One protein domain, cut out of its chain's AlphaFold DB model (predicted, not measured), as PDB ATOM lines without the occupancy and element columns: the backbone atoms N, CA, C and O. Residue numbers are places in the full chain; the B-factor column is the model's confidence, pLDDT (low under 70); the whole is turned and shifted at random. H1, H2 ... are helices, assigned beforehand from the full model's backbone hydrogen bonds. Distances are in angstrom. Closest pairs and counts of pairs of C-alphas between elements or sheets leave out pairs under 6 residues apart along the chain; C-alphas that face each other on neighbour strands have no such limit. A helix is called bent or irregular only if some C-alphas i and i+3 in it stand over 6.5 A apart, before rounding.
ATOM      1  N   GLN A  22      -3.263   4.995  40.047       94.00
ATOM      2  CA  GLN A  22      -1.901   5.466  39.826       94.00
ATOM      3  C   GLN A  22      -1.731   6.071  38.430       94.00
ATOM      4  O   GLN A  22      -1.190   7.166  38.315       94.00
ATOM      5  N   ASP A  23      -2.269   5.429  37.386       92.88
ATOM      6  CA  ASP A  23      -2.224   5.983  36.026       92.88
ATOM      7  C   ASP A  23      -2.957   7.332  35.952       92.88
ATOM      8  O   ASP A  23      -2.522   8.247  35.257       92.88
ATOM      9  N   LEU A  24      -4.076   7.479  36.673       93.25
ATOM     10  CA  LEU A  24      -4.815   8.743  36.755       93.25
ATOM     11  C   LEU A  24      -3.986   9.839  37.441       93.25
ATOM     12  O   LEU A  24      -3.902  10.957  36.922       93.25
ATOM     13  N   ILE A  25      -3.350   9.512  38.572       95.94
ATOM     14  CA  ILE A  25      -2.445  10.409  39.305       95.94
ATOM     15  C   ILE A  25      -1.288  10.847  38.403       95.94
ATOM     16  O   ILE A  25      -1.042  12.044  38.270       95.94
ATOM     17  N   ASP A  26      -0.621   9.901  37.745       95.62
ATOM     18  CA  ASP A  26       0.541  10.163  36.895       95.62
ATOM     19  C   ASP A  26       0.176  11.031  35.689       95.62
ATOM     20  O   ASP A  26       0.833  12.040  35.436       95.62
ATOM     21  N   ASN A  27      -0.909  10.692  34.989       94.12
ATOM     22  CA  ASN A  27      -1.379  11.462  33.838       94.12
ATOM     23  C   ASN A  27      -1.765  12.891  34.224       94.12
ATOM     24  O   ASN A  27      -1.468  13.825  33.488       94.12
ATOM     25  N   THR A  28      -2.408  13.066  35.380       95.38
ATOM     26  CA  THR A  28      -2.791  14.399  35.866       95.38
ATOM     27  C   THR A  28      -1.568  15.202  36.234       95.38
ATOM     28  O   THR A  28      -1.421  16.323  35.759       95.38
ATOM     29  N   PHE A  29      -0.672  14.614  37.028       96.88
ATOM     30  CA  PHE A  29       0.548  15.275  37.460       96.88
ATOM     31  C   PHE A  29       1.403  15.715  36.272       96.88
ATOM     32  O   PHE A  29       1.856  16.845  36.265       96.88
ATOM     33  N   ASN A  30       1.539  14.902  35.223       94.62
ATOM     34  CA  ASN A  30       2.294  15.291  34.026       94.62
ATOM     35  C   ASN A  30       1.723  16.529  33.308       94.62
ATOM     36  O   ASN A  30       2.454  17.200  32.587       94.62
ATOM     37  N   VAL A  31       0.429  16.827  33.475       95.44
ATOM     38  CA  VAL A  31      -0.211  18.030  32.916       95.44
ATOM     39  C   VAL A  31      -0.052  19.236  33.839       95.44
ATOM     40  O   VAL A  31      -0.001  20.359  33.350       95.44
ATOM     41  N   ILE A  32       0.009  19.018  35.154       95.31
ATOM     42  CA  ILE A  32       0.054  20.086  36.166       95.31
ATOM     43  C   ILE A  32       1.408  20.203  36.869       95.31
ATOM     44  O   ILE A  32       1.499  20.888  37.880       95.31
ATOM     45  N   ASP A  33       2.445  19.530  36.382       95.81
ATOM     46  CA  ASP A  33       3.776  19.579  36.972       95.81
ATOM     47  C   ASP A  33       4.331  21.010  36.838       95.81
ATOM     48  O   ASP A  33       4.581  21.471  35.718       95.81
ATOM     49  N   PRO A  34       4.554  21.722  37.960       95.19
ATOM     50  CA  PRO A  34       5.021  23.106  37.942       95.19
ATOM     51  C   PRO A  34       6.307  23.324  37.133       95.19
ATOM     52  O   PRO A  34       6.562  24.433  36.667       95.19
ATOM     53  N   LEU A  35       7.142  22.290  36.972       93.75
ATOM     54  CA  LEU A  35       8.405  22.385  36.240       93.75
ATOM     55  C   LEU A  35       8.247  22.289  34.720       93.75
ATOM     56  O   LEU A  35       9.164  22.690  33.999       93.75
ATOM     57  N   THR A  36       7.133  21.746  34.229       92.50
ATOM     58  CA  THR A  36       6.945  21.430  32.803       92.50
ATOM     59  C   THR A  36       5.707  22.069  32.179       92.50
ATOM     60  O   THR A  36       5.654  22.172  30.949       92.50
ATOM     61  N   VAL A  37       4.755  22.558  32.985       93.62
ATOM     62  CA  VAL A  37       3.583  23.317  32.516       93.62
ATOM     63  C   VAL A  37       4.023  24.519  31.683       93.62
ATOM     64  O   VAL A  37       4.918  25.279  32.054       93.62
ATOM     65  N   LYS A  38       3.336  24.727  30.559       89.00
ATOM     66  CA  LYS A  38       3.551  25.860  29.653       89.00
ATOM     67  C   LYS A  38       2.328  26.769  29.601       89.00
ATOM     68  O   LYS A  38       1.214  26.383  29.957       89.00
ATOM     69  N   LYS A  39       2.524  27.981  29.077       82.75
ATOM     70  CA  LYS A  39       1.467  28.989  28.881       82.75
ATOM     71  C   LYS A  39       0.282  28.492  28.042       82.75
ATOM     72  O   LYS A  39      -0.827  28.984  28.210       82.75
ATOM     73  N   ASP A  40       0.470  27.533  27.149       83.50
ATOM     74  CA  ASP A  40      -0.566  26.973  26.274       83.50
ATOM     75  C   ASP A  40      -1.180  25.667  26.804       83.50
ATOM     76  O   ASP A  40      -2.128  25.155  26.217       83.50
ATOM     77  N   THR A  41      -0.701  25.148  27.940       88.75
ATOM     78  CA  THR A  41      -1.225  23.909  28.531       88.75
ATOM     79  C   THR A  41      -2.680  24.085  28.979       88.75
ATOM     80  O   THR A  41      -3.021  25.079  29.633       88.75
ATOM     81  N   ASP A  42      -3.536  23.119  28.635       89.38
ATOM     82  CA  ASP A  42      -4.897  22.996  29.165       89.38
ATOM     83  C   ASP A  42      -4.871  22.157  30.445       89.38
ATOM     84  O   ASP A  42      -4.780  20.930  30.407       89.38
ATOM     85  N   ILE A  43      -4.946  22.837  31.588       90.62
ATOM     86  CA  ILE A  43      -5.016  22.185  32.900       90.62
ATOM     87  C   ILE A  43      -6.462  21.905  33.335       90.62
ATOM     88  O   ILE A  43      -6.691  21.094  34.235       90.62
ATOM     89  N   ALA A  44      -7.452  22.564  32.723       86.75
ATOM     90  CA  ALA A  44      -8.835  22.537  33.188       86.75
ATOM     91  C   ALA A  44      -9.447  21.143  33.022       86.75
ATOM     92  O   ALA A  44     -10.150  20.667  33.915       86.75
ATOM     93  N   ALA A  45      -9.126  20.455  31.923       89.44
ATOM     94  CA  ALA A  45      -9.568  19.084  31.680       89.44
ATOM     95  C   ALA A  45      -9.091  18.112  32.777       89.44
ATOM     96  O   ALA A  45      -9.889  17.339  33.314       89.44
ATOM     97  N   SER A  46      -7.813  18.187  33.158       90.69
ATOM     98  CA  SER A  46      -7.229  17.329  34.195       90.69
ATOM     99  C   SER A  46      -7.785  17.641  35.585       90.69
ATOM    100  O   SER A  46      -8.149  16.726  36.323       90.69
ATOM    101  N   LEU A  47      -7.939  18.921  35.941       88.25
ATOM    102  CA  LEU A  47      -8.530  19.305  37.230       88.25
ATOM    103  C   LEU A  47     -10.014  18.914  37.322       88.25
ATOM    104  O   LEU A  47     -10.479  18.477  38.378       88.25
ATOM    105  N   LYS A  48     -10.750  18.998  36.208       90.25
ATOM    106  CA  LYS A  48     -12.138  18.533  36.113       90.25
ATOM    107  C   LYS A  48     -12.251  17.028  36.348       90.25
ATOM    108  O   LYS A  48     -13.123  16.604  37.103       90.25
ATOM    109  N   GLN A  49     -11.344  16.233  35.779       90.69
ATOM    110  CA  GLN A  49     -11.312  14.784  35.989       90.69
ATOM    111  C   GLN A  49     -11.175  14.414  37.476       90.69
ATOM    112  O   GLN A  49     -11.852  13.499  37.949       90.69
ATOM    113  N   VAL A  50     -10.348  15.146  38.230       90.62
ATOM    114  CA  VAL A  50     -10.225  14.965  39.686       90.62
ATOM    115  C   VAL A  50     -11.539  15.332  40.383       90.62
ATOM    116  O   VAL A  50     -12.071  14.539  41.164       90.62
ATOM    117  N   ALA A  51     -12.101  16.504  40.077       88.19
ATOM    118  CA  ALA A  51     -13.302  17.025  40.731       88.19
ATOM    119  C   ALA A  51     -14.559  16.162  40.503       88.19
ATOM    120  O   ALA A  51     -15.415  16.083  41.388       88.19
ATOM    121  N   GLU A  52     -14.664  15.492  39.356       89.12
ATOM    122  CA  GLU A  52     -15.818  14.662  38.977       89.12
ATOM    123  C   GLU A  52     -15.674  13.184  39.374       89.12
ATOM    124  O   GLU A  52     -16.595  12.390  39.180       89.12
ATOM    125  N   SER A  53     -14.541  12.796  39.964       87.19
ATOM    126  CA  SER A  53     -14.356  11.434  40.466       87.19
ATOM    127  C   SER A  53     -15.243  11.140  41.688       87.19
ATOM    128  O   SER A  53     -15.574  12.024  42.484       87.19
ATOM    129  N   GLY A  54     -15.651   9.873  41.844       84.62
ATOM    130  CA  GLY A  54     -16.450   9.431  42.992       84.62
ATOM    131  C   GLY A  54     -15.714   9.664  44.316       84.62
ATOM    132  O   GLY A  54     -14.494   9.541  44.356       84.62
ATOM    133  N   SER A  55     -16.444   9.980  45.392       84.75
ATOM    134  CA  SER A  55     -15.883  10.476  46.666       84.75
ATOM    135  C   SER A  55     -14.666   9.688  47.179       84.75
ATOM    136  O   SER A  55     -13.629  10.282  47.468       84.75
ATOM    137  N   ASP A  56     -14.754   8.357  47.228       84.25
ATOM    138  CA  ASP A  56     -13.670   7.503  47.740       84.25
ATOM    139  C   ASP A  56     -12.416   7.538  46.854       84.25
ATOM    140  O   ASP A  56     -11.287   7.526  47.346       84.25
ATOM    141  N   ILE A  57     -12.617   7.606  45.536       88.75
ATOM    142  CA  ILE A  57     -11.543   7.685  44.542       88.75
ATOM    143  C   ILE A  57     -10.927   9.084  44.564       88.75
ATOM    144  O   ILE A  57      -9.706   9.212  44.537       88.75
ATOM    145  N   LYS A  58     -11.755  10.124  44.683       90.88
ATOM    146  CA  LYS A  58     -11.345  11.529  44.710       90.88
ATOM    147  C   LYS A  58     -10.314  11.807  45.793       90.88
ATOM    148  O   LYS A  58      -9.297  12.433  45.513       90.88
ATOM    149  N   GLN A  59     -10.540  11.316  47.011       91.69
ATOM    150  CA  GLN A  59      -9.610  11.542  48.121       91.69
ATOM    151  C   GLN A  59      -8.250  10.877  47.880       91.69
ATOM    152  O   GLN A  59      -7.213  11.485  48.135       91.69
ATOM    153  N   GLN A  60      -8.236   9.656  47.334       92.44
ATOM    154  CA  GLN A  60      -6.993   8.966  46.968       92.44
ATOM    155  C   GLN A  60      -6.269   9.685  45.824       92.44
ATOM    156  O   GLN A  60      -5.055   9.861  45.876       92.44
ATOM    157  N   TYR A  61      -7.027  10.147  44.831       93.81
ATOM    158  CA  TYR A  61      -6.519  10.881  43.679       93.81
ATOM    159  C   TYR A  61      -5.860  12.201  44.102       93.81
ATOM    160  O   TYR A  61      -4.703  12.450  43.776       93.81
ATOM    161  N   ILE A  62      -6.565  13.010  44.901       95.06
ATOM    162  CA  ILE A  62      -6.056  14.269  45.459       95.06
ATOM    163  C   ILE A  62      -4.808  14.018  46.301       95.06
ATOM    164  O   ILE A  62      -3.812  14.722  46.141       95.06
ATOM    165  N   LYS A  63      -4.845  13.013  47.185       95.19
ATOM    166  CA  LYS A  63      -3.704  12.664  48.033       95.19
ATOM    167  C   LYS A  63      -2.470  12.330  47.191       95.19
ATOM    168  O   LYS A  63      -1.424  12.923  47.427       95.19
ATOM    169  N   GLY A  64      -2.607  11.460  46.190       96.56
ATOM    170  CA  GLY A  64      -1.490  11.061  45.332       96.56
ATOM    171  C   GLY A  64      -0.917  12.214  44.504       96.56
ATOM    172  O   GLY A  64       0.299  12.337  44.378       96.56
ATOM    173  N   ILE A  65      -1.766  13.114  43.992       97.19
ATOM    174  CA  ILE A  65      -1.291  14.323  43.300       97.19
ATOM    175  C   ILE A  65      -0.496  15.219  44.260       97.19
ATOM    176  O   ILE A  65       0.576  15.702  43.902       97.19
ATOM    177  N   LYS A  66      -0.994  15.438  45.483       97.06
ATOM    178  CA  LYS A  66      -0.314  16.272  46.486       97.06
ATOM    179  C   LYS A  66       1.017  15.679  46.944       97.06
ATOM    180  O   LYS A  66       1.960  16.435  47.153       97.06
ATOM    181  N   GLU A  67       1.100  14.357  47.083       97.25
ATOM    182  CA  GLU A  67       2.360  13.661  47.373       97.25
ATOM    183  C   GLU A  67       3.390  13.963  46.281       97.25
ATOM    184  O   GLU A  67       4.460  14.486  46.588       97.25
ATOM    185  N   LYS A  68       3.023  13.811  45.002       97.25
ATOM    186  CA  LYS A  68       3.908  14.178  43.887       97.25
ATOM    187  C   LYS A  68       4.297  15.654  43.869       97.25
ATOM    188  O   LYS A  68       5.465  15.970  43.667       97.25
ATOM    189  N   LEU A  69       3.349  16.564  44.103       96.62
ATOM    190  CA  LEU A  69       3.637  18.002  44.185       96.62
ATOM    191  C   LEU A  69       4.645  18.318  45.301       96.62
ATOM    192  O   LEU A  69       5.505  19.173  45.116       96.62
ATOM    193  N   SER A  70       4.575  17.613  46.435       94.62
ATOM    194  CA  SER A  70       5.512  17.798  47.551       94.62
ATOM    195  C   SER A  70       6.932  17.299  47.261       94.62
ATOM    196  O   SER A  70       7.884  17.756  47.890       94.62
ATOM    197  N   GLU A  71       7.084  16.402  46.283       95.56
ATOM    198  CA  GLU A  71       8.371  15.864  45.829       95.56
ATOM    199  C   GLU A  71       9.042  16.742  44.755       95.56
ATOM    200  O   GLU A  71      10.203  16.514  44.406       95.56
ATOM    201  N   VAL A  72       8.352  17.767  44.237       95.19
ATOM    202  CA  VAL A  72       8.896  18.678  43.220       95.19
ATOM    203  C   VAL A  72      10.061  19.490  43.796       95.19
ATOM    204  O   VAL A  72       9.891  20.440  44.566       95.19
ATOM    205  N   ALA A  73      11.275  19.147  43.367       88.81
ATOM    206  CA  ALA A  73      12.490  19.857  43.744       88.81
ATOM    207  C   ALA A  73      12.538  21.254  43.098       88.81
ATOM    208  O   ALA A  73      12.794  21.411  41.905       88.81
ATOM    209  N   CYS A  74      12.315  22.285  43.911       85.44
ATOM    210  CA  CYS A  74      12.242  23.683  43.482       85.44
ATOM    211  C   CYS A  74      13.036  24.627  44.399       85.44
ATOM    212  O   CYS A  74      12.653  25.781  44.616       85.44
ATOM    213  N   ALA A  75      14.142  24.129  44.965       79.56
ATOM    214  CA  ALA A  75      15.085  24.971  45.690       79.56
ATOM    215  C   ALA A  75      15.425  26.202  44.831       79.56
ATOM    216  O   ALA A  75      15.631  26.092  43.624       79.56
ATOM    217  N   ASP A  76      15.369  27.377  45.454       86.75
ATOM    218  CA  ASP A  76      15.623  28.674  44.823       86.75
ATOM    219  C   ASP A  76      14.645  29.116  43.720       86.75
ATOM    220  O   ASP A  76      14.927  30.091  43.033       86.75
ATOM    221  N   LYS A  77      13.476  28.481  43.556       94.56
ATOM    222  CA  LYS A  77      12.399  28.963  42.665       94.56
ATOM    223  C   LYS A  77      11.131  29.254  43.460       94.56
ATOM    224  O   LYS A  77      10.274  28.389  43.625       94.56
ATOM    225  N   GLU A  78      11.012  30.476  43.970       95.31
ATOM    226  CA  GLU A  78       9.903  30.878  44.844       95.31
ATOM    227  C   GLU A  78       8.547  30.794  44.132       95.31
ATOM    228  O   GLU A  78       7.593  30.251  44.681       95.31
ATOM    229  N   TYR A  79       8.496  31.185  42.859       95.31
ATOM    230  CA  TYR A  79       7.293  31.083  42.032       95.31
ATOM    231  C   TYR A  79       6.806  29.634  41.826       95.31
ATOM    232  O   TYR A  79       5.603  29.397  41.745       95.31
ATOM    233  N   ILE A  80       7.710  28.642  41.810       96.81
ATOM    234  CA  ILE A  80       7.332  27.217  41.748       96.81
ATOM    235  C   ILE A  80       6.780  26.733  43.091       96.81
ATOM    236  O   ILE A  80       5.824  25.961  43.126       96.81
ATOM    237  N   LYS A  81       7.341  27.204  44.212       96.00
ATOM    238  CA  LYS A  81       6.770  26.917  45.538       96.00
ATOM    239  C   LYS A  81       5.346  27.458  45.632       96.00
ATOM    240  O   LYS A  81       4.455  26.757  46.100       96.00
ATOM    241  N   ASN A  82       5.123  28.666  45.123       96.06
ATOM    242  CA  ASN A  82       3.803  29.284  45.086       96.06
ATOM    243  C   ASN A  82       2.826  28.512  44.181       96.06
ATOM    244  O   ASN A  82       1.673  28.334  44.578       96.06
ATOM    245  N   ASP A  83       3.279  27.980  43.037       96.69
ATOM    246  CA  ASP A  83       2.492  27.081  42.173       96.69
ATOM    247  C   ASP A  83       2.034  25.811  42.909       96.69
ATOM    248  O   ASP A  83       0.863  25.426  42.840       96.69
ATOM    249  N   ILE A  84       2.942  25.173  43.654       96.75
ATOM    250  CA  ILE A  84       2.634  23.984  44.463       96.75
ATOM    251  C   ILE A  84       1.590  24.316  45.534       96.75
ATOM    252  O   ILE A  84       0.640  23.547  45.723       96.75
ATOM    253  N   CYS A  85       1.741  25.455  46.214       95.31
ATOM    254  CA  CYS A  85       0.815  25.907  47.251       95.31
ATOM    255  C   CYS A  85      -0.593  26.142  46.688       95.31
ATOM    256  O   CYS A  85      -1.542  25.512  47.153       95.31
ATOM    257  N   ILE A  86      -0.735  26.969  45.643       95.62
ATOM    258  CA  ILE A  86      -2.056  27.278  45.068       95.62
ATOM    259  C   ILE A  86      -2.729  26.038  44.467       95.62
ATOM    260  O   ILE A  86      -3.940  25.865  44.614       95.62
ATOM    261  N   CYS A  87      -1.965  25.132  43.847       95.81
ATOM    262  CA  CYS A  87      -2.506  23.870  43.349       95.81
ATOM    263  C   CYS A  87      -2.972  22.965  44.501       95.81
ATOM    264  O   CYS A  87      -4.068  22.406  44.449       95.81
ATOM    265  N   SER A  88      -2.192  22.869  45.578       95.00
ATOM    266  CA  SER A  88      -2.565  22.094  46.767       95.00
ATOM    267  C   SER A  88      -3.826  22.634  47.443       95.00
ATOM    268  O   SER A  88      -4.692  21.850  47.838       95.00
ATOM    269  N   ASP A  89      -3.964  23.957  47.541       93.25
ATOM    270  CA  ASP A  89      -5.144  24.612  48.109       93.25
ATOM    271  C   ASP A  89      -6.377  24.450  47.219       93.25
ATOM    272  O   ASP A  89      -7.476  24.191  47.717       93.25
ATOM    273  N   PHE A  90      -6.200  24.514  45.897       93.56
ATOM    274  CA  PHE A  90      -7.242  24.155  44.940       93.56
ATOM    275  C   PHE A  90      -7.716  22.706  45.141       93.56
ATOM    276  O   PHE A  90      -8.918  22.466  45.267       93.56
ATOM    277  N   LEU A  91      -6.782  21.750  45.223       93.88
ATOM    278  CA  LEU A  91      -7.085  20.329  45.415       93.88
ATOM    279  C   LEU A  91      -7.812  20.076  46.743       93.88
ATOM    280  O   LEU A  91      -8.765  19.301  46.780       93.88
ATOM    281  N   ASN A  92      -7.422  20.764  47.820       91.50
ATOM    282  CA  ASN A  92      -8.163  20.733  49.085       91.50
ATOM    283  C   ASN A  92      -9.594  21.266  48.905       91.50
ATOM    284  O   ASN A  92     -10.541  20.667  49.412       91.50
ATOM    285  N   GLY A  93      -9.750  22.360  48.154       89.88
ATOM    286  CA  GLY A  93     -11.037  22.990  47.874       89.88
ATOM    287  C   GLY A  93     -12.032  22.070  47.169       89.88
ATOM    288  O   GLY A  93     -13.183  22.022  47.582       89.88
ATOM    289  N   ILE A  94     -11.596  21.307  46.159       89.38
ATOM    290  CA  ILE A  94     -12.467  20.338  45.459       89.38
ATOM    291  C   ILE A  94     -12.633  19.009  46.214       89.38
ATOM    292  O   ILE A  94     -13.516  18.207  45.887       89.38
ATOM    293  N   GLY A  95     -11.757  18.749  47.189       86.69
ATOM    294  CA  GLY A  95     -11.836  17.612  48.100       86.69
ATOM    295  C   GLY A  95     -12.865  17.808  49.215       86.69
ATOM    296  O   GLY A  95     -13.505  16.833  49.610       86.69
ATOM    297  N   ASP A  96     -13.058  19.041  49.699       79.19
ATOM    298  CA  ASP A  96     -14.168  19.406  50.590       79.19
ATOM    299  C   ASP A  96     -15.448  19.523  49.744       79.19
ATOM    300  O   ASP A  96     -15.527  20.318  48.812       79.19
ATOM    301  N   THR A  97     -16.484  18.731  50.033       66.25
ATOM    302  CA  THR A  97     -17.706  18.627  49.203       66.25
ATOM    303  C   THR A  97     -18.555  19.905  49.164       66.25
ATOM    304  O   THR A  97     -19.671  19.892  48.648       66.25
ATOM    305  N   LYS A  98     -18.072  20.996  49.758       76.81
ATOM    306  CA  LYS A  98     -18.769  22.278  49.882       76.81
ATOM    307  C   LYS A  98     -18.606  23.179  48.667       76.81
ATOM    308  O   LYS A  98     -19.404  24.098  48.529       76.81
ATOM    309  N   LEU A  99     -17.592  22.949  47.833       81.88
ATOM    310  CA  LEU A  99     -17.317  23.781  46.666       81.88
ATOM    311  C   LEU A  99     -17.343  22.943  45.387       81.88
ATOM    312  O   LEU A  99     -16.763  21.861  45.302       81.88
ATOM    313  N   SER A 100     -18.007  23.470  44.365       87.44
ATOM    314  CA  SER A 100     -17.844  23.010  42.989       87.44
ATOM    315  C   SER A 100     -16.454  23.369  42.454       87.44
ATOM    316  O   SER A 100     -15.799  24.284  42.948       87.44
ATOM    317  N   LEU A 101     -16.037  22.709  41.365       88.56
ATOM    318  CA  LEU A 101     -14.803  23.040  40.636       88.56
ATOM    319  C   LEU A 101     -14.684  24.547  40.354       88.56
ATOM    320  O   LEU A 101     -13.644  25.153  40.607       88.56
ATOM    321  N   LYS A 102     -15.775  25.144  39.858       90.06
ATOM    322  CA  LYS A 102     -15.856  26.573  39.544       90.06
ATOM    323  C   LYS A 102     -15.611  27.425  40.789       90.06
ATOM    324  O   LYS A 102     -14.805  28.347  40.745       90.06
ATOM    325  N   GLU A 103     -16.291  27.125  41.892       90.75
ATOM    326  CA  GLU A 103     -16.153  27.889  43.135       90.75
ATOM    327  C   GLU A 103     -14.751  27.754  43.731       90.75
ATOM    328  O   GLU A 103     -14.189  28.752  44.175       90.75
ATOM    329  N   SER A 104     -14.146  26.563  43.675       91.38
ATOM    330  CA  SER A 104     -12.762  26.363  44.111       91.38
ATOM    331  C   SER A 104     -11.773  27.181  43.277       91.38
ATOM    332  O   SER A 104     -10.914  27.843  43.854       91.38
ATOM    333  N   LEU A 105     -11.903  27.199  41.944       92.06
ATOM    334  CA  LEU A 105     -11.035  27.998  41.067       92.06
ATOM    335  C   LEU A 105     -11.169  29.505  41.335       92.06
ATOM    336  O   LEU A 105     -10.161  30.208  41.444       92.06
ATOM    337  N   ILE A 106     -12.402  30.003  41.488       92.50
ATOM    338  CA  ILE A 106     -12.646  31.415  41.816       92.50
ATOM    339  C   ILE A 106     -12.054  31.744  43.194       92.50
ATOM    340  O   ILE A 106     -11.351  32.743  43.337       92.50
ATOM    341  N   GLN A 107     -12.285  30.900  44.204       92.38
ATOM    342  CA  GLN A 107     -11.769  31.121  45.554       92.38
ATOM    343  C   GLN A 107     -10.239  31.187  45.576       92.38
ATOM    344  O   GLN A 107      -9.684  32.077  46.224       92.38
ATOM    345  N   GLN A 108      -9.554  30.296  44.851       92.50
ATOM    346  CA  GLN A 108      -8.092  30.344  44.769       92.50
ATOM    347  C   GLN A 108      -7.588  31.567  44.007       92.50
ATOM    348  O   GLN A 108      -6.596  32.158  44.417       92.50
ATOM    349  N   SER A 109      -8.302  32.013  42.974       93.56
ATOM    350  CA  SER A 109      -7.967  33.256  42.266       93.56
ATOM    351  C   SER A 109      -8.072  34.478  43.182       93.56
ATOM    352  O   SER A 109      -7.171  35.310  43.219       93.56
ATOM    353  N   VAL A 110      -9.132  34.561  43.992       93.62
ATOM    354  CA  VAL A 110      -9.290  35.626  44.995       93.62
ATOM    355  C   VAL A 110      -8.184  35.564  46.047       93.62
ATOM    356  O   VAL A 110      -7.631  36.599  46.411       93.62
ATOM    357  N   ASN A 111      -7.852  34.369  46.544       93.44
ATOM    358  CA  ASN A 111      -6.783  34.193  47.529       93.44
ATOM    359  C   ASN A 111      -5.419  34.600  46.964       93.44
ATOM    360  O   ASN A 111      -4.662  35.275  47.654       93.44
ATOM    361  N   ALA A 112      -5.137  34.249  45.709       93.12
ATOM    362  CA  ALA A 112      -3.909  34.620  45.020       93.12
ATOM    363  C   ALA A 112      -3.743  36.142  44.923       93.12
ATOM    364  O   ALA A 112      -2.688  36.676  45.258       93.12
ATOM    365  N   ILE A 113      -4.805  36.859  44.541       92.12
ATOM    366  CA  ILE A 113      -4.773  38.327  44.451       92.12
ATOM    367  C   ILE A 113      -4.617  38.960  45.840       92.12
ATOM    368  O   ILE A 113      -3.857  39.914  46.009       92.12
ATOM    369  N   LYS A 114      -5.253  38.380  46.864       91.75
ATOM    370  CA  LYS A 114      -5.144  38.846  48.255       91.75
ATOM    371  C   LYS A 114      -3.733  38.811  48.832       91.75
ATOM    372  O   LYS A 114      -3.469  39.571  49.760       91.75
ATOM    373  N   ILE A 115      -2.841  37.959  48.319       85.81
ATOM    374  CA  ILE A 115      -1.445  37.909  48.777       85.81
ATOM    375  C   ILE A 115      -0.750  39.250  48.509       85.81
ATOM    376  O   ILE A 115      -0.085  39.774  49.399       85.81
ATOM    377  N   GLY A 116      -0.941  39.822  47.316       79.12
ATOM    378  CA  GLY A 116      -0.392  41.135  46.957       79.12
ATOM    379  C   GLY A 116      -1.269  42.311  47.393       79.12
ATOM    380  O   GLY A 116      -0.765  43.408  47.621       79.12
ATOM    381  N   LEU A 117      -2.583  42.093  47.519       85.38
ATOM    382  CA  LEU A 117      -3.576  43.123  47.830       85.38
ATOM    383  C   LEU A 117      -4.561  42.624  48.899       85.38
ATOM    384  O   LEU A 117      -5.659  42.176  48.562       85.38
ATOM    385  N   PRO A 118      -4.233  42.725  50.201       85.88
ATOM    386  CA  PRO A 118      -5.057  42.165  51.281       85.88
ATOM    387  C   PRO A 118      -6.500  42.689  51.341       85.88
ATOM    388  O   PRO A 118      -7.377  42.042  51.913       85.88
ATOM    389  N   THR A 119      -6.755  43.859  50.751       84.50
ATOM    390  CA  THR A 119      -8.078  44.487  50.643       84.50
ATOM    391  C   THR A 119      -8.940  43.911  49.517       84.50
ATOM    392  O   THR A 119     -10.132  44.213  49.462       84.50
ATOM    393  N   PHE A 120      -8.380  43.079  48.631       88.38
ATOM    394  CA  PHE A 120      -9.109  42.463  47.527       88.38
ATOM    395  C   PHE A 120     -10.158  41.475  48.046       88.38
ATOM    396  O   PHE A 120      -9.913  40.668  48.941       88.38
ATOM    397  N   THR A 121     -11.355  41.499  47.473       88.12
ATOM    398  CA  THR A 121     -12.475  40.634  47.852       88.12
ATOM    399  C   THR A 121     -13.179  40.087  46.618       88.12
ATOM    400  O   THR A 121     -12.979  40.562  45.505       88.12
ATOM    401  N   MET A 122     -14.082  39.121  46.816       86.75
ATOM    402  CA  MET A 122     -14.954  38.640  45.739       86.75
ATOM    403  C   MET A 122     -15.751  39.785  45.088       86.75
ATOM    404  O   MET A 122     -16.050  39.724  43.902       86.75
ATOM    405  N   ALA A 123     -16.062  40.850  45.840       84.94
ATOM    406  CA  ALA A 123     -16.815  41.978  45.312       84.94
ATOM    407  C   ALA A 123     -16.049  42.779  44.248       84.94
ATOM    408  O   ALA A 123     -16.669  43.357  43.361       84.94
ATOM    409  N   ASN A 124     -14.712  42.762  44.292       84.06
ATOM    410  CA  ASN A 124     -13.858  43.408  43.293       84.06
ATOM    411  C   ASN A 124     -13.957  42.739  41.913       84.06
ATOM    412  O   ASN A 124     -13.638  43.364  40.908       84.06
ATOM    413  N   LEU A 125     -14.428  41.488  41.855       82.38
ATOM    414  CA  LEU A 125     -14.648  40.758  40.607       82.38
ATOM    415  C   LEU A 125     -15.983  41.114  39.939       82.38
ATOM    416  O   LEU A 125     -16.214  40.716  38.797       82.38
ATOM    417  N   PHE A 126     -16.875  41.846  40.619       78.94
ATOM    418  CA  PHE A 126     -18.129  42.287  40.016       78.94
ATOM    419  C   PHE A 126     -17.873  43.431  39.038       78.94
ATOM    420  O   PHE A 126     -17.694  44.593  39.408       78.94
ATOM    421  N   ILE A 127     -17.910  43.083  37.757       73.00
ATOM    422  CA  ILE A 127     -17.892  44.041  36.662       73.00
ATOM    423  C   ILE A 127     -19.283  44.666  36.589       73.00
ATOM    424  O   ILE A 127     -20.215  44.103  36.018       73.00
ATOM    425  N   THR A 128     -19.445  45.813  37.239       61.16
ATOM    426  CA  THR A 128     -20.662  46.614  37.138       61.16
ATOM    427  C   THR A 128     -20.541  47.563  35.955       61.16
ATOM    428  O   THR A 128     -19.519  48.236  35.813       61.16
ATOM    429  N   ASP A 129     -21.623  47.656  35.189       55.03
ATOM    430  CA  ASP A 129     -21.872  48.635  34.129       55.03
ATOM    431  C   ASP A 129     -21.339  48.277  32.721       55.03
ATOM    432  O   ASP A 129     -20.144  48.338  32.438       55.03
ATOM    433  N   GLU A 130     -22.277  47.922  31.833       55.69
ATOM    434  CA  GLU A 130     -22.101  47.768  30.377       55.69
ATOM    435  C   GLU A 130     -22.890  48.845  29.605       55.69
ATOM    436  O   GLU A 130     -23.194  48.676  28.427       55.69
ATOM    437  N   THR A 131     -23.274  49.956  30.251       52.56
ATOM    438  CA  THR A 131     -24.108  50.994  29.610       52.56
ATOM    439  C   THR A 131     -23.419  51.711  28.448       52.56
ATOM    440  O   THR A 131     -24.095  52.348  27.641       52.56
ATOM    441  N   SER A 132     -22.093  51.594  28.323       55.38
ATOM    442  CA  SER A 132     -21.322  52.106  27.192       55.38
ATOM    443  C   SER A 132     -20.785  50.958  26.336       55.38
ATOM    444  O   SER A 132     -19.955  50.169  26.782       55.38
ATOM    445  N   HIS A 133     -21.208  50.895  25.073       58.97
ATOM    446  CA  HIS A 133     -20.630  49.963  24.098       58.97
ATOM    447  C   HIS A 133     -19.173  50.316  23.745       58.97
ATOM    448  O   HIS A 133     -18.390  49.427  23.400       58.97
ATOM    449  N   ASP A 134     -18.787  51.583  23.917       57.78
ATOM    450  CA  ASP A 134     -17.533  52.146  23.400       57.78
ATOM    451  C   ASP A 134     -16.369  52.120  24.397       57.78
ATOM    452  O   ASP A 134     -15.246  52.453  24.027       57.78
ATOM    453  N   ARG A 135     -16.616  51.775  25.665       61.28
ATOM    454  CA  ARG A 135     -15.585  51.741  26.714       61.28
ATOM    455  C   ARG A 135     -15.713  50.489  27.562       61.28
ATOM    456  O   ARG A 135     -16.805  49.951  27.739       61.28
ATOM    457  N   GLU A 136     -14.591  49.994  28.055       69.94
ATOM    458  CA  GLU A 136     -14.578  48.944  29.067       69.94
ATOM    459  C   GLU A 136     -15.084  49.456  30.428       69.94
ATOM    460  O   GLU A 136     -14.999  50.648  30.738       69.94
ATOM    461  N   SER A 137     -15.615  48.551  31.254       71.50
ATOM    462  CA  SER A 137     -16.033  48.895  32.615       71.50
ATOM    463  C   SER A 137     -14.835  49.368  33.436       71.50
ATOM    464  O   SER A 137     -13.792  48.710  33.484       71.50
ATOM    465  N   VAL A 138     -15.023  50.474  34.157       70.31
ATOM    466  CA  VAL A 138     -14.013  51.045  35.059       70.31
ATOM    467  C   VAL A 138     -13.499  50.003  36.062       70.31
ATOM    468  O   VAL A 138     -12.310  49.885  36.354       70.31
ATOM    469  N   ASN A 139     -14.393  49.156  36.571       75.62
ATOM    470  CA  ASN A 139     -14.004  48.124  37.528       75.62
ATOM    471  C   ASN A 139     -13.175  47.005  36.885       75.62
ATOM    472  O   ASN A 139     -12.313  46.439  37.551       75.62
ATOM    473  N   PHE A 140     -13.377  46.718  35.596       81.19
ATOM    474  CA  PHE A 140     -12.561  45.731  34.894       81.19
ATOM    475  C   PHE A 140     -11.151  46.255  34.602       81.19
ATOM    476  O   PHE A 140     -10.177  45.546  34.839       81.19
ATOM    477  N   ASN A 141     -11.012  47.507  34.165       79.38
ATOM    478  CA  ASN A 141      -9.690  48.104  33.960       79.38
ATOM    479  C   ASN A 141      -8.884  48.180  35.266       79.38
ATOM    480  O   ASN A 141      -7.684  47.911  35.261       79.38
ATOM    481  N   ARG A 142      -9.552  48.423  36.401       79.38
ATOM    482  CA  ARG A 142      -8.945  48.339  37.739       79.38
ATOM    483  C   ARG A 142      -8.490  46.929  38.116       79.38
ATOM    484  O   ARG A 142      -7.475  46.801  38.790       79.38
ATOM    485  N   LEU A 143      -9.205  45.894  37.676       87.00
ATOM    486  CA  LEU A 143      -8.878  44.496  37.969       87.00
ATOM    487  C   LEU A 143      -7.582  44.038  37.279       87.00
ATOM    488  O   LEU A 143      -6.849  43.219  37.826       87.00
ATOM    489  N   LEU A 144      -7.275  44.555  36.087       89.62
ATOM    490  CA  LEU A 144      -6.127  44.115  35.285       89.62
ATOM    491  C   LEU A 144      -4.765  44.246  35.994       89.62
ATOM    492  O   LEU A 144      -4.050  43.241  36.063       89.62
ATOM    493  N   PRO A 145      -4.376  45.410  36.552       89.44
ATOM    494  CA  PRO A 145      -3.130  45.505  37.303       89.44
ATOM    495  C   PRO A 145      -3.154  44.648  38.576       89.44
ATOM    496  O   PRO A 145      -2.137  44.042  38.893       89.44
ATOM    497  N   GLU A 146      -4.294  44.527  39.263       91.31
ATOM    498  CA  GLU A 146      -4.428  43.712  40.483       91.31
ATOM    499  C   GLU A 146      -4.156  42.223  40.195       91.31
ATOM    500  O   GLU A 146      -3.414  41.552  40.916       91.31
ATOM    501  N   VAL A 147      -4.696  41.720  39.082       93.56
ATOM    502  CA  VAL A 147      -4.482  40.349  38.606       93.56
ATOM    503  C   VAL A 147      -3.048  40.133  38.130       93.56
ATOM    504  O   VAL A 147      -2.441  39.115  38.468       93.56
ATOM    505  N   GLY A 148      -2.493  41.062  37.350       94.12
ATOM    506  CA  GLY A 148      -1.124  40.917  36.858       94.12
ATOM    507  C   GLY A 148      -0.083  41.000  37.983       94.12
ATOM    508  O   GLY A 148       0.896  40.258  37.944       94.12
ATOM    509  N   LEU A 149      -0.330  41.791  39.040       93.62
ATOM    510  CA  LEU A 149       0.502  41.794  40.249       93.62
ATOM    511  C   LEU A 149       0.469  40.421  40.922       93.62
ATOM    512  O   LEU A 149       1.510  39.870  41.268       93.62
ATOM    513  N   ALA A 150      -0.727  39.848  41.086       95.12
ATOM    514  CA  ALA A 150      -0.878  38.516  41.659       95.12
ATOM    515  C   ALA A 150      -0.080  37.479  40.857       95.12
ATOM    516  O   ALA A 150       0.655  36.686  41.443       95.12
ATOM    517  N   ALA A 151      -0.164  37.535  39.525       96.38
ATOM    518  CA  ALA A 151       0.522  36.629  38.609       96.38
ATOM    519  C   ALA A 151       2.058  36.645  38.742       96.38
ATOM    520  O   ALA A 151       2.684  35.613  38.490       96.38
ATOM    521  N   GLN A 152       2.666  37.751  39.199       95.75
ATOM    522  CA  GLN A 152       4.115  37.828  39.454       95.75
ATOM    523  C   GLN A 152       4.591  36.799  40.487       95.75
ATOM    524  O   GLN A 152       5.727  36.330  40.418       95.75
ATOM    525  N   ASN A 153       3.712  36.389  41.407       95.88
ATOM    526  CA  ASN A 153       4.036  35.410  42.442       95.88
ATOM    527  C   ASN A 153       4.128  33.974  41.920       95.88
ATOM    528  O   ASN A 153       4.592  33.105  42.653       95.88
ATOM    529  N   TYR A 154       3.670  33.701  40.700       96.25
ATOM    530  CA  TYR A 154       3.405  32.342  40.240       96.25
ATOM    531  C   TYR A 154       4.195  31.978  38.991       96.25
ATOM    532  O   TYR A 154       4.496  32.816  38.133       96.25
ATOM    533  N   GLY A 155       4.495  30.688  38.888       95.75
ATOM    534  CA  GLY A 155       4.924  30.053  37.656       95.75
ATOM    535  C   GLY A 155       3.744  29.787  36.716       95.75
ATOM    536  O   GLY A 155       2.623  30.270  36.930       95.75
ATOM    537  N   PRO A 156       3.975  29.036  35.626       95.31
ATOM    538  CA  PRO A 156       2.948  28.792  34.621       95.31
ATOM    539  C   PRO A 156       1.701  28.097  35.186       95.31
ATOM    540  O   PRO A 156       0.593  28.409  34.746       95.31
ATOM    541  N   LEU A 157       1.847  27.207  36.177       96.25
ATOM    542  CA  LEU A 157       0.718  26.483  36.764       96.25
ATOM    543  C   LEU A 157      -0.191  27.410  37.576       96.25
ATOM    544  O   LEU A 157      -1.404  27.415  37.367       96.25
ATOM    545  N   GLY A 158       0.370  28.206  38.488       95.94
ATOM    546  CA  GLY A 158      -0.413  29.112  39.327       95.94
ATOM    547  C   GLY A 158      -1.091  30.198  38.499       95.94
ATOM    548  O   GLY A 158      -2.275  30.474  38.688       95.94
ATOM    549  N   ARG A 159      -0.395  30.725  37.484       96.75
ATOM    550  CA  ARG A 159      -0.971  31.652  36.497       96.75
ATOM    551  C   ARG A 159      -2.126  31.032  35.716       96.75
ATOM    552  O   ARG A 159      -3.121  31.707  35.455       96.75
ATOM    553  N   LYS A 160      -2.043  29.742  35.378       95.12
ATOM    554  CA  LYS A 160      -3.148  29.017  34.741       95.12
ATOM    555  C   LYS A 160      -4.346  28.863  35.667       95.12
ATOM    556  O   LYS A 160      -5.453  29.188  35.248       95.12
ATOM    557  N   ILE A 161      -4.132  28.452  36.917       94.62
ATOM    558  CA  ILE A 161      -5.201  28.354  37.925       94.62
ATOM    559  C   ILE A 161      -5.896  29.711  38.103       94.62
ATOM    560  O   ILE A 161      -7.126  29.773  38.076       94.62
ATOM    561  N   LEU A 162      -5.116  30.792  38.203       95.25
ATOM    562  CA  LEU A 162      -5.619  32.164  38.263       95.25
ATOM    563  C   LEU A 162      -6.452  32.512  37.018       95.25
ATOM    564  O   LEU A 162      -7.575  32.996  37.137       95.25
ATOM    565  N   SER A 163      -5.942  32.225  35.817       94.75
ATOM    566  CA  SER A 163      -6.652  32.521  34.567       94.75
ATOM    567  C   SER A 163      -7.971  31.749  34.432       94.75
ATOM    568  O   SER A 163      -8.981  32.336  34.049       94.75
ATOM    569  N   GLU A 164      -8.002  30.464  34.797       92.69
ATOM    570  CA  GLU A 164      -9.212  29.635  34.728       92.69
ATOM    571  C   GLU A 164     -10.256  30.071  35.761       92.69
ATOM    572  O   GLU A 164     -11.445  30.155  35.452       92.69
ATOM    573  N   GLY A 165      -9.835  30.424  36.979       92.69
ATOM    574  CA  GLY A 165     -10.760  30.957  37.975       92.69
ATOM    575  C   GLY A 165     -11.334  32.313  37.583       92.69
ATOM    576  O   GLY A 165     -12.536  32.526  37.735       92.69
ATOM    577  N   LEU A 166     -10.529  33.200  36.994       92.69
ATOM    578  CA  LEU A 166     -11.016  34.496  36.520       92.69
ATOM    579  C   LEU A 166     -11.921  34.369  35.289       92.69
ATOM    580  O   LEU A 166     -12.917  35.081  35.193       92.69
ATOM    581  N   LYS A 167     -11.683  33.402  34.395       92.19
ATOM    582  CA  LYS A 167     -12.591  33.100  33.272       92.19
ATOM    583  C   LYS A 167     -14.028  32.859  33.735       92.19
ATOM    584  O   LYS A 167     -14.982  33.256  33.073       92.19
ATOM    585  N   HIS A 168     -14.189  32.228  34.894       89.12
ATOM    586  CA  HIS A 168     -15.489  31.914  35.476       89.12
ATOM    587  C   HIS A 168     -16.233  33.109  36.089       89.12
ATOM    588  O   HIS A 168     -17.424  32.963  36.400       89.12
ATOM    589  N   VAL A 169     -15.563  34.255  36.265       87.31
ATOM    590  CA  VAL A 169     -16.166  35.488  36.798       87.31
ATOM    591  C   VAL A 169     -16.627  36.438  35.697       87.31
ATOM    592  O   VAL A 169     -17.486  37.280  35.947       87.31
ATOM    593  N   LEU A 170     -16.089  36.291  34.483       86.56
ATOM    594  CA  LEU A 170     -16.412  37.150  33.350       86.56
ATOM    595  C   LEU A 170     -17.833  36.892  32.851       86.56
ATOM    596  O   LEU A 170     -18.275  35.751  32.702       86.56
ATOM    597  N   GLN A 171     -18.548  37.979  32.586       79.19
ATOM    598  CA  GLN A 171     -19.942  37.983  32.148       79.19
ATOM    599  C   GLN A 171     -20.134  39.017  31.031       79.19
ATOM    600  O   GLN A 171     -19.230  39.815  30.763       79.19
ATOM    601  N   GLY A 172     -21.305  38.972  30.392       79.31
ATOM    602  CA  GLY A 172     -21.712  39.906  29.340       79.31
ATOM    603  C   GLY A 172     -21.077  39.653  27.971       79.31
ATOM    604  O   GLY A 172     -20.352  38.674  27.764       79.31
ATOM    605  N   ASP A 173     -21.369  40.545  27.026       79.62
ATOM    606  CA  ASP A 173     -21.041  40.358  25.605       79.62
ATOM    607  C   ASP A 173     -19.539  40.509  25.311       79.62
ATOM    608  O   ASP A 173     -19.023  39.906  24.371       79.62
ATOM    609  N   LYS A 174     -18.805  41.241  26.162       80.62
ATOM    610  CA  LYS A 174     -17.344  41.434  26.058       80.62
ATOM    611  C   LYS A 174     -16.519  40.382  26.812       80.62
ATOM    612  O   LYS A 174     -15.313  40.548  26.969       80.62
ATOM    613  N   LYS A 175     -17.128  39.303  27.323       86.38
ATOM    614  CA  LYS A 175     -16.431  38.333  28.195       86.38
ATOM    615  C   LYS A 175     -15.159  37.732  27.578       86.38
ATOM    616  O   LYS A 175     -14.189  37.545  28.301       86.38
ATOM    617  N   GLU A 176     -15.148  37.449  26.275       88.69
ATOM    618  CA  GLU A 176     -13.980  36.857  25.605       88.69
ATOM    619  C   GLU A 176     -12.860  37.900  25.455       88.69
ATOM    620  O   GLU A 176     -11.723  37.632  25.818       88.69
ATOM    621  N   GLU A 177     -13.193  39.135  25.063       87.19
ATOM    622  CA  GLU A 177     -12.235  40.251  25.002       87.19
ATOM    623  C   GLU A 177     -11.610  40.539  26.380       87.19
ATOM    624  O   GLU A 177     -10.401  40.738  26.516       87.19
ATOM    625  N   ARG A 178     -12.431  40.519  27.435       88.06
ATOM    626  CA  ARG A 178     -11.973  40.655  28.823       88.06
ATOM    627  C   ARG A 178     -11.048  39.509  29.218       88.06
ATOM    628  O   ARG A 178     -10.039  39.728  29.886       88.06
ATOM    629  N   TYR A 179     -11.363  38.288  28.801       91.81
ATOM    630  CA  TYR A 179     -10.501  37.145  29.067       91.81
ATOM    631  C   TYR A 179      -9.139  37.308  28.389       91.81
ATOM    632  O   TYR A 179      -8.114  37.117  29.042       91.81
ATOM    633  N   ASP A 180      -9.106  37.771  27.140       91.06
ATOM    634  CA  ASP A 180      -7.862  38.028  26.412       91.06
ATOM    635  C   ASP A 180      -7.007  39.115  27.085       91.06
ATOM    636  O   ASP A 180      -5.788  38.959  27.225       91.06
ATOM    637  N   LYS A 181      -7.632  40.191  27.585       90.31
ATOM    638  CA  LYS A 181      -6.946  41.231  28.378       90.31
ATOM    639  C   LYS A 181      -6.362  40.658  29.676       90.31
ATOM    640  O   LYS A 181      -5.213  40.955  30.006       90.31
ATOM    641  N   LEU A 182      -7.098  39.793  30.382       92.25
ATOM    642  CA  LEU A 182      -6.600  39.113  31.584       92.25
ATOM    643  C   LEU A 182      -5.422  38.186  31.274       92.25
ATOM    644  O   LEU A 182      -4.393  38.255  31.939       92.25
ATOM    645  N   VAL A 183      -5.534  37.343  30.247       93.75
ATOM    646  CA  VAL A 183      -4.445  36.448  29.825       93.75
ATOM    647  C   VAL A 183      -3.206  37.251  29.430       93.75
ATOM    648  O   VAL A 183      -2.086  36.837  29.735       93.75
ATOM    649  N   THR A 184      -3.394  38.412  28.801       92.56
ATOM    650  CA  THR A 184      -2.294  39.311  28.446       92.56
ATOM    651  C   THR A 184      -1.513  39.744  29.681       92.56
ATOM    652  O   THR A 184      -0.302  39.569  29.683       92.56
ATOM    653  N   VAL A 185      -2.177  40.238  30.732       92.94
ATOM    654  CA  VAL A 185      -1.499  40.725  31.952       92.94
ATOM    655  C   VAL A 185      -1.000  39.603  32.871       92.94
ATOM    656  O   VAL A 185      -0.032  39.799  33.591       92.94
ATOM    657  N   ILE A 186      -1.622  38.419  32.850       95.38
ATOM    658  CA  ILE A 186      -1.182  37.258  33.649       95.38
ATOM    659  C   ILE A 186       0.121  36.665  33.095       95.38
ATOM    660  O   ILE A 186       0.963  36.156  33.838       95.38
ATOM    661  N   PHE A 187       0.285  36.682  31.774       94.56
ATOM    662  CA  PHE A 187       1.391  36.028  31.074       94.56
ATOM    663  C   PHE A 187       2.218  37.025  30.259       94.56
ATOM    664  O   PHE A 187       2.633  36.703  29.136       94.56
ATOM    665  N   ASP A 188       2.393  38.236  30.789       91.44
ATOM    666  CA  ASP A 188       3.098  39.330  30.126       91.44
ATOM    667  C   ASP A 188       4.626  39.229  30.238       91.44
ATOM    668  O   ASP A 188       5.338  39.778  29.394       91.44
ATOM    669  N   GLU A 189       5.114  38.549  31.276       91.00
ATOM    670  CA  GLU A 189       6.528  38.344  31.596       91.00
ATOM    671  C   GLU A 189       6.781  36.913  32.072       91.00
ATOM    672  O   GLU A 189       5.912  36.283  32.677       91.00
ATOM    673  N   GLU A 190       7.976  36.387  31.810       93.31
ATOM    674  CA  GLU A 190       8.358  35.054  32.281       93.31
ATOM    675  C   GLU A 190       8.492  35.017  33.820       93.31
ATOM    676  O   GLU A 190       8.962  35.987  34.423       93.31
ATOM    677  N   PRO A 191       8.112  33.910  34.485       95.00
ATOM    678  CA  PRO A 191       8.267  33.773  35.931       95.00
ATOM    679  C   PRO A 191       9.725  33.907  36.383       95.00
ATOM    680  O   PRO A 191      10.632  33.276  35.836       95.00
ATOM    681  N   SER A 192       9.956  34.692  37.433       95.88
ATOM    682  CA  SER A 192      11.280  34.868  38.035       95.88
ATOM    683  C   SER A 192      11.166  35.188  39.526       95.88
ATOM    684  O   SER A 192      10.125  35.631  39.997       95.88
ATOM    685  N   ASN A 193      12.237  34.982  40.295       95.38
ATOM    686  CA  ASN A 193      12.239  35.398  41.704       95.38
ATOM    687  C   ASN A 193      12.264  36.925  41.863       95.38
ATOM    688  O   ASN A 193      11.843  37.428  42.900       95.38
ATOM    689  N   ASP A 194      12.773  37.654  40.870       95.06
ATOM    690  CA  ASP A 194      12.783  39.118  40.894       95.06
ATOM    691  C   ASP A 194      11.358  39.660  40.728       95.06
ATOM    692  O   ASP A 194      10.947  40.554  41.467       95.06
ATOM    693  N   ALA A 195      10.562  39.032  39.855       94.19
ATOM    694  CA  ALA A 195       9.126  39.279  39.738       94.19
ATOM    695  C   ALA A 195       8.400  39.072  41.078       94.19
ATOM    696  O   ALA A 195       7.703  39.971  41.540       94.19
ATOM    697  N   VAL A 196       8.635  37.941  41.760       93.94
ATOM    698  CA  VAL A 196       8.026  37.647  43.078       93.94
ATOM    699  C   VAL A 196       8.357  38.723  44.125       93.94
ATOM    700  O   VAL A 196       7.547  39.016  44.999       93.94
ATOM    701  N   LYS A 197       9.541  39.336  44.036       93.00
ATOM    702  CA  LYS A 197      10.021  40.363  44.977       93.00
ATOM    703  C   LYS A 197       9.688  41.793  44.557       93.00
ATOM    704  O   LYS A 197      10.051  42.729  45.271       93.00
ATOM    705  N   THR A 198       9.050  41.977  43.405       91.88
ATOM    706  CA  THR A 198       8.710  43.304  42.894       91.88
ATOM    707  C   THR A 198       7.703  43.962  43.830       91.88
ATOM    708  O   THR A 198       6.697  43.362  44.206       91.88
ATOM    709  N   SER A 199       7.975  45.204  44.231       90.31
ATOM    710  CA  SER A 199       7.048  45.935  45.090       90.31
ATOM    711  C   SER A 199       5.765  46.279  44.330       90.31
ATOM    712  O   SER A 199       5.786  46.487  43.115       90.31
ATOM    713  N   THR A 200       4.644  46.412  45.045       88.75
ATOM    714  CA  THR A 200       3.372  46.853  44.451       88.75
ATOM    715  C   THR A 200       3.547  48.155  43.666       88.75
ATOM    716  O   THR A 200       3.071  48.263  42.541       88.75
ATOM    717  N   SER A 201       4.284  49.130  44.209       88.00
ATOM    718  CA  SER A 201       4.505  50.415  43.535       88.00
ATOM    719  C   SER A 201       5.267  50.263  42.217       88.00
ATOM    720  O   SER A 201       4.822  50.778  41.188       88.00
ATOM    721  N   ASP A 202       6.371  49.510  42.223       91.00
ATOM    722  CA  ASP A 202       7.201  49.310  41.029       91.00
ATOM    723  C   ASP A 202       6.432  48.557  39.939       91.00
ATOM    724  O   ASP A 202       6.462  48.949  38.767       91.00
ATOM    725  N   TYR A 203       5.674  47.526  40.326       92.00
ATOM    726  CA  TYR A 203       4.829  46.787  39.394       92.00
ATOM    727  C   TYR A 203       3.788  47.706  38.738       92.00
ATOM    728  O   TYR A 203       3.670  47.718  37.514       92.00
ATOM    729  N   TYR A 204       3.061  48.517  39.516       88.75
ATOM    730  CA  TYR A 204       2.031  49.405  38.963       88.75
ATOM    731  C   TYR A 204       2.617  50.459  38.014       88.75
ATOM    732  O   TYR A 204       1.994  50.780  36.999       88.75
ATOM    733  N   GLN A 205       3.820  50.974  38.294       88.75
ATOM    734  CA  GLN A 205       4.521  51.889  37.387       88.75
ATOM    735  C   GLN A 205       4.894  51.206  36.063       88.75
ATOM    736  O   GLN A 205       4.637  51.767  34.994       88.75
ATOM    737  N   SER A 206       5.452  49.991  36.124       90.62
ATOM    738  CA  SER A 206       5.799  49.197  34.937       90.62
ATOM    739  C   SER A 206       4.557  48.841  34.111       90.62
ATOM    740  O   SER A 206       4.501  49.105  32.907       90.62
ATOM    741  N   HIS A 207       3.514  48.336  34.776       89.69
ATOM    742  CA  HIS A 207       2.228  48.005  34.170       89.69
ATOM    743  C   HIS A 207       1.642  49.211  33.431       89.69
ATOM    744  O   HIS A 207       1.269  49.106  32.262       89.69
ATOM    745  N   TRP A 208       1.606  50.379  34.077       85.06
ATOM    746  CA  TRP A 208       1.126  51.601  33.442       85.06
ATOM    747  C   TRP A 208       1.959  51.967  32.210       85.06
ATOM    748  O   TRP A 208       1.403  52.224  31.145       85.06
ATOM    749  N   ALA A 209       3.290  51.945  32.307       87.31
ATOM    750  CA  ALA A 209       4.157  52.260  31.174       87.31
ATOM    751  C   ALA A 209       3.902  51.342  29.961       87.31
ATOM    752  O   ALA A 209       3.917  51.817  28.824       87.31
ATOM    753  N   LYS A 210       3.627  50.057  30.212       88.12
ATOM    754  CA  LYS A 210       3.418  49.016  29.196       88.12
ATOM    755  C   LYS A 210       2.012  49.040  28.590       88.12
ATOM    756  O   LYS A 210       1.876  48.914  27.375       88.12
ATOM    757  N   PHE A 211       0.979  49.246  29.409       85.25
ATOM    758  CA  PHE A 211      -0.421  49.043  29.014       85.25
ATOM    759  C   PHE A 211      -1.264  50.326  28.923       85.25
ATOM    760  O   PHE A 211      -2.407  50.266  28.475       85.25
ATOM    761  N   ARG A 212      -0.729  51.514  29.252       77.00
ATOM    762  CA  ARG A 212      -1.490  52.790  29.230       77.00
ATOM    763  C   ARG A 212      -2.212  53.116  27.919       77.00
ATOM    764  O   ARG A 212      -3.178  53.863  27.935       77.00
ATOM    765  N   ASN A 213      -1.715  52.627  26.782       74.25
ATOM    766  CA  ASN A 213      -2.303  52.916  25.468       74.25
ATOM    767  C   ASN A 213      -3.330  51.850  25.041       74.25
ATOM    768  O   ASN A 213      -3.970  52.010  24.008       74.25
TER     769      ASN A 213
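This is residues 22 to 213 of the 225 residues of an uncharacterized protein of Glaciimonas immobilis (UniProt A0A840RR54). A body of mostly crossed helices has H8 in its middle, with H4, H5, H7 and H9 packed round it. H3 lies side by side with H4, and H1 and H2 pack on H3 at one end of the long axis; towards the other end the short H6 and H11 pack on H7, while little H10 packs on the first residues of H4. The printed part has 192 residues with eleven named helices, H1 to H11 in order along the chain, and no named strand; the class is all helix. The whole is compact, with a radius of gyration of the C-alphas of 16.8 A and spans of 51 by 37 by 29 A.

H1 is residues 22 to 32, with C-alpha 22 at (-1.901, 5.466, 39.826). H2 follows at residues 44 to 51, then H3 at residues 55 to 70, 22.6 A from first to last C-alpha. H4, residues 78 to 95, is the longest helix by residues and measures 25.7 A from first to last C-alpha; its C-alpha 78 is at (9.903, 30.878, 44.844). H5 is residues 101 to 116, 24.0 A long, and H6 is residues 122 to 125. H7, residues 138 to 152, is 22.9 A long; it is neither bent nor irregular, but only just: C-alphas 142 and 145 are 6.5 A apart. H8 is residues 156 to 167 and H9 residues 175 to 186, each 16.2 A long. H10 is residues 193 to 196, and H11, residues 200 to 211, ends with C-alpha 211 at (-0.421, 49.043, 29.014).

H7 is the hub, touching five other helices. H7, H8 and H9 form an up and down bundle, each running against the one before it. H7 and H8 only just touch, with 3 pairs of C-alphas within 8 A, the closest those of Ala 151 and Arg 159 at 5.6 A. The hairpin of H8 and H9 has a shallow tilt of 26 degrees, with the C-alphas of Lys 167 and Tyr 179 closest at 6.2 A. H7 touches H11 with residues 145 to 149 alone, Leu 149 and Tyr 203 having the closest C-alphas at 6.7 A. H7 touches H6 with residues 139 to 143 alone, closest at the C-alphas of Leu 125 and Leu 143, 7.4 A. H5 and H7 touch about perpendicular, at 79 degrees, with residues 112 to 116 of H5 alone; the closest C-alphas are those of Ile 113 and Ala 150, 4.8 A. H5 touches H8 at a steep tilt of 65 degrees, closest at the C-alphas of Leu 105 and Gly 165, 4.3 A. H4 touches H8 with residues 82 to 87 alone, and the C-alphas of Asp 83 and Gly 158 are closest at 4.5 A. H4 touches H10 with residues 78 to 79 alone, closest at the C-alphas of Glu 78 and Asn 193, 6.0 A. The hairpin of H3 and H4 has a shallow tilt of 9 degrees, closest at the C-alphas of Leu 69 and Ile 84, 6.1 A. H1 touches H3 at a steep tilt of 54 degrees, closest at the C-alphas of Ile 25 and Ile 65, 5.7 A. H2 touches H3 at the C-alphas of Val 50 and Lys 58, 6.2 A. H1 and H11 are apart. Every O i to N i+4 pair is within hydrogen-bond range in H2, H4, H8, H9 and H11; the counts are 6 of 7 in H1, 11 of 12 in H3 and in H5, and 9 of 11 in H7, while H6 and H10 are too short for such a pair.

The two C-alphas farthest apart are those of Gln 22 and Ser 132, 52.1 A. The printed part has no cut. The links H1 to H2 and H6 to H7 are long; the latter, residues 126 to 137, has its C-alphas 17 to 29 A from the mean of all C-alphas. The mean pLDDT of the printed part is 88.7, with residue 97 and residues 128 to 136 under 70.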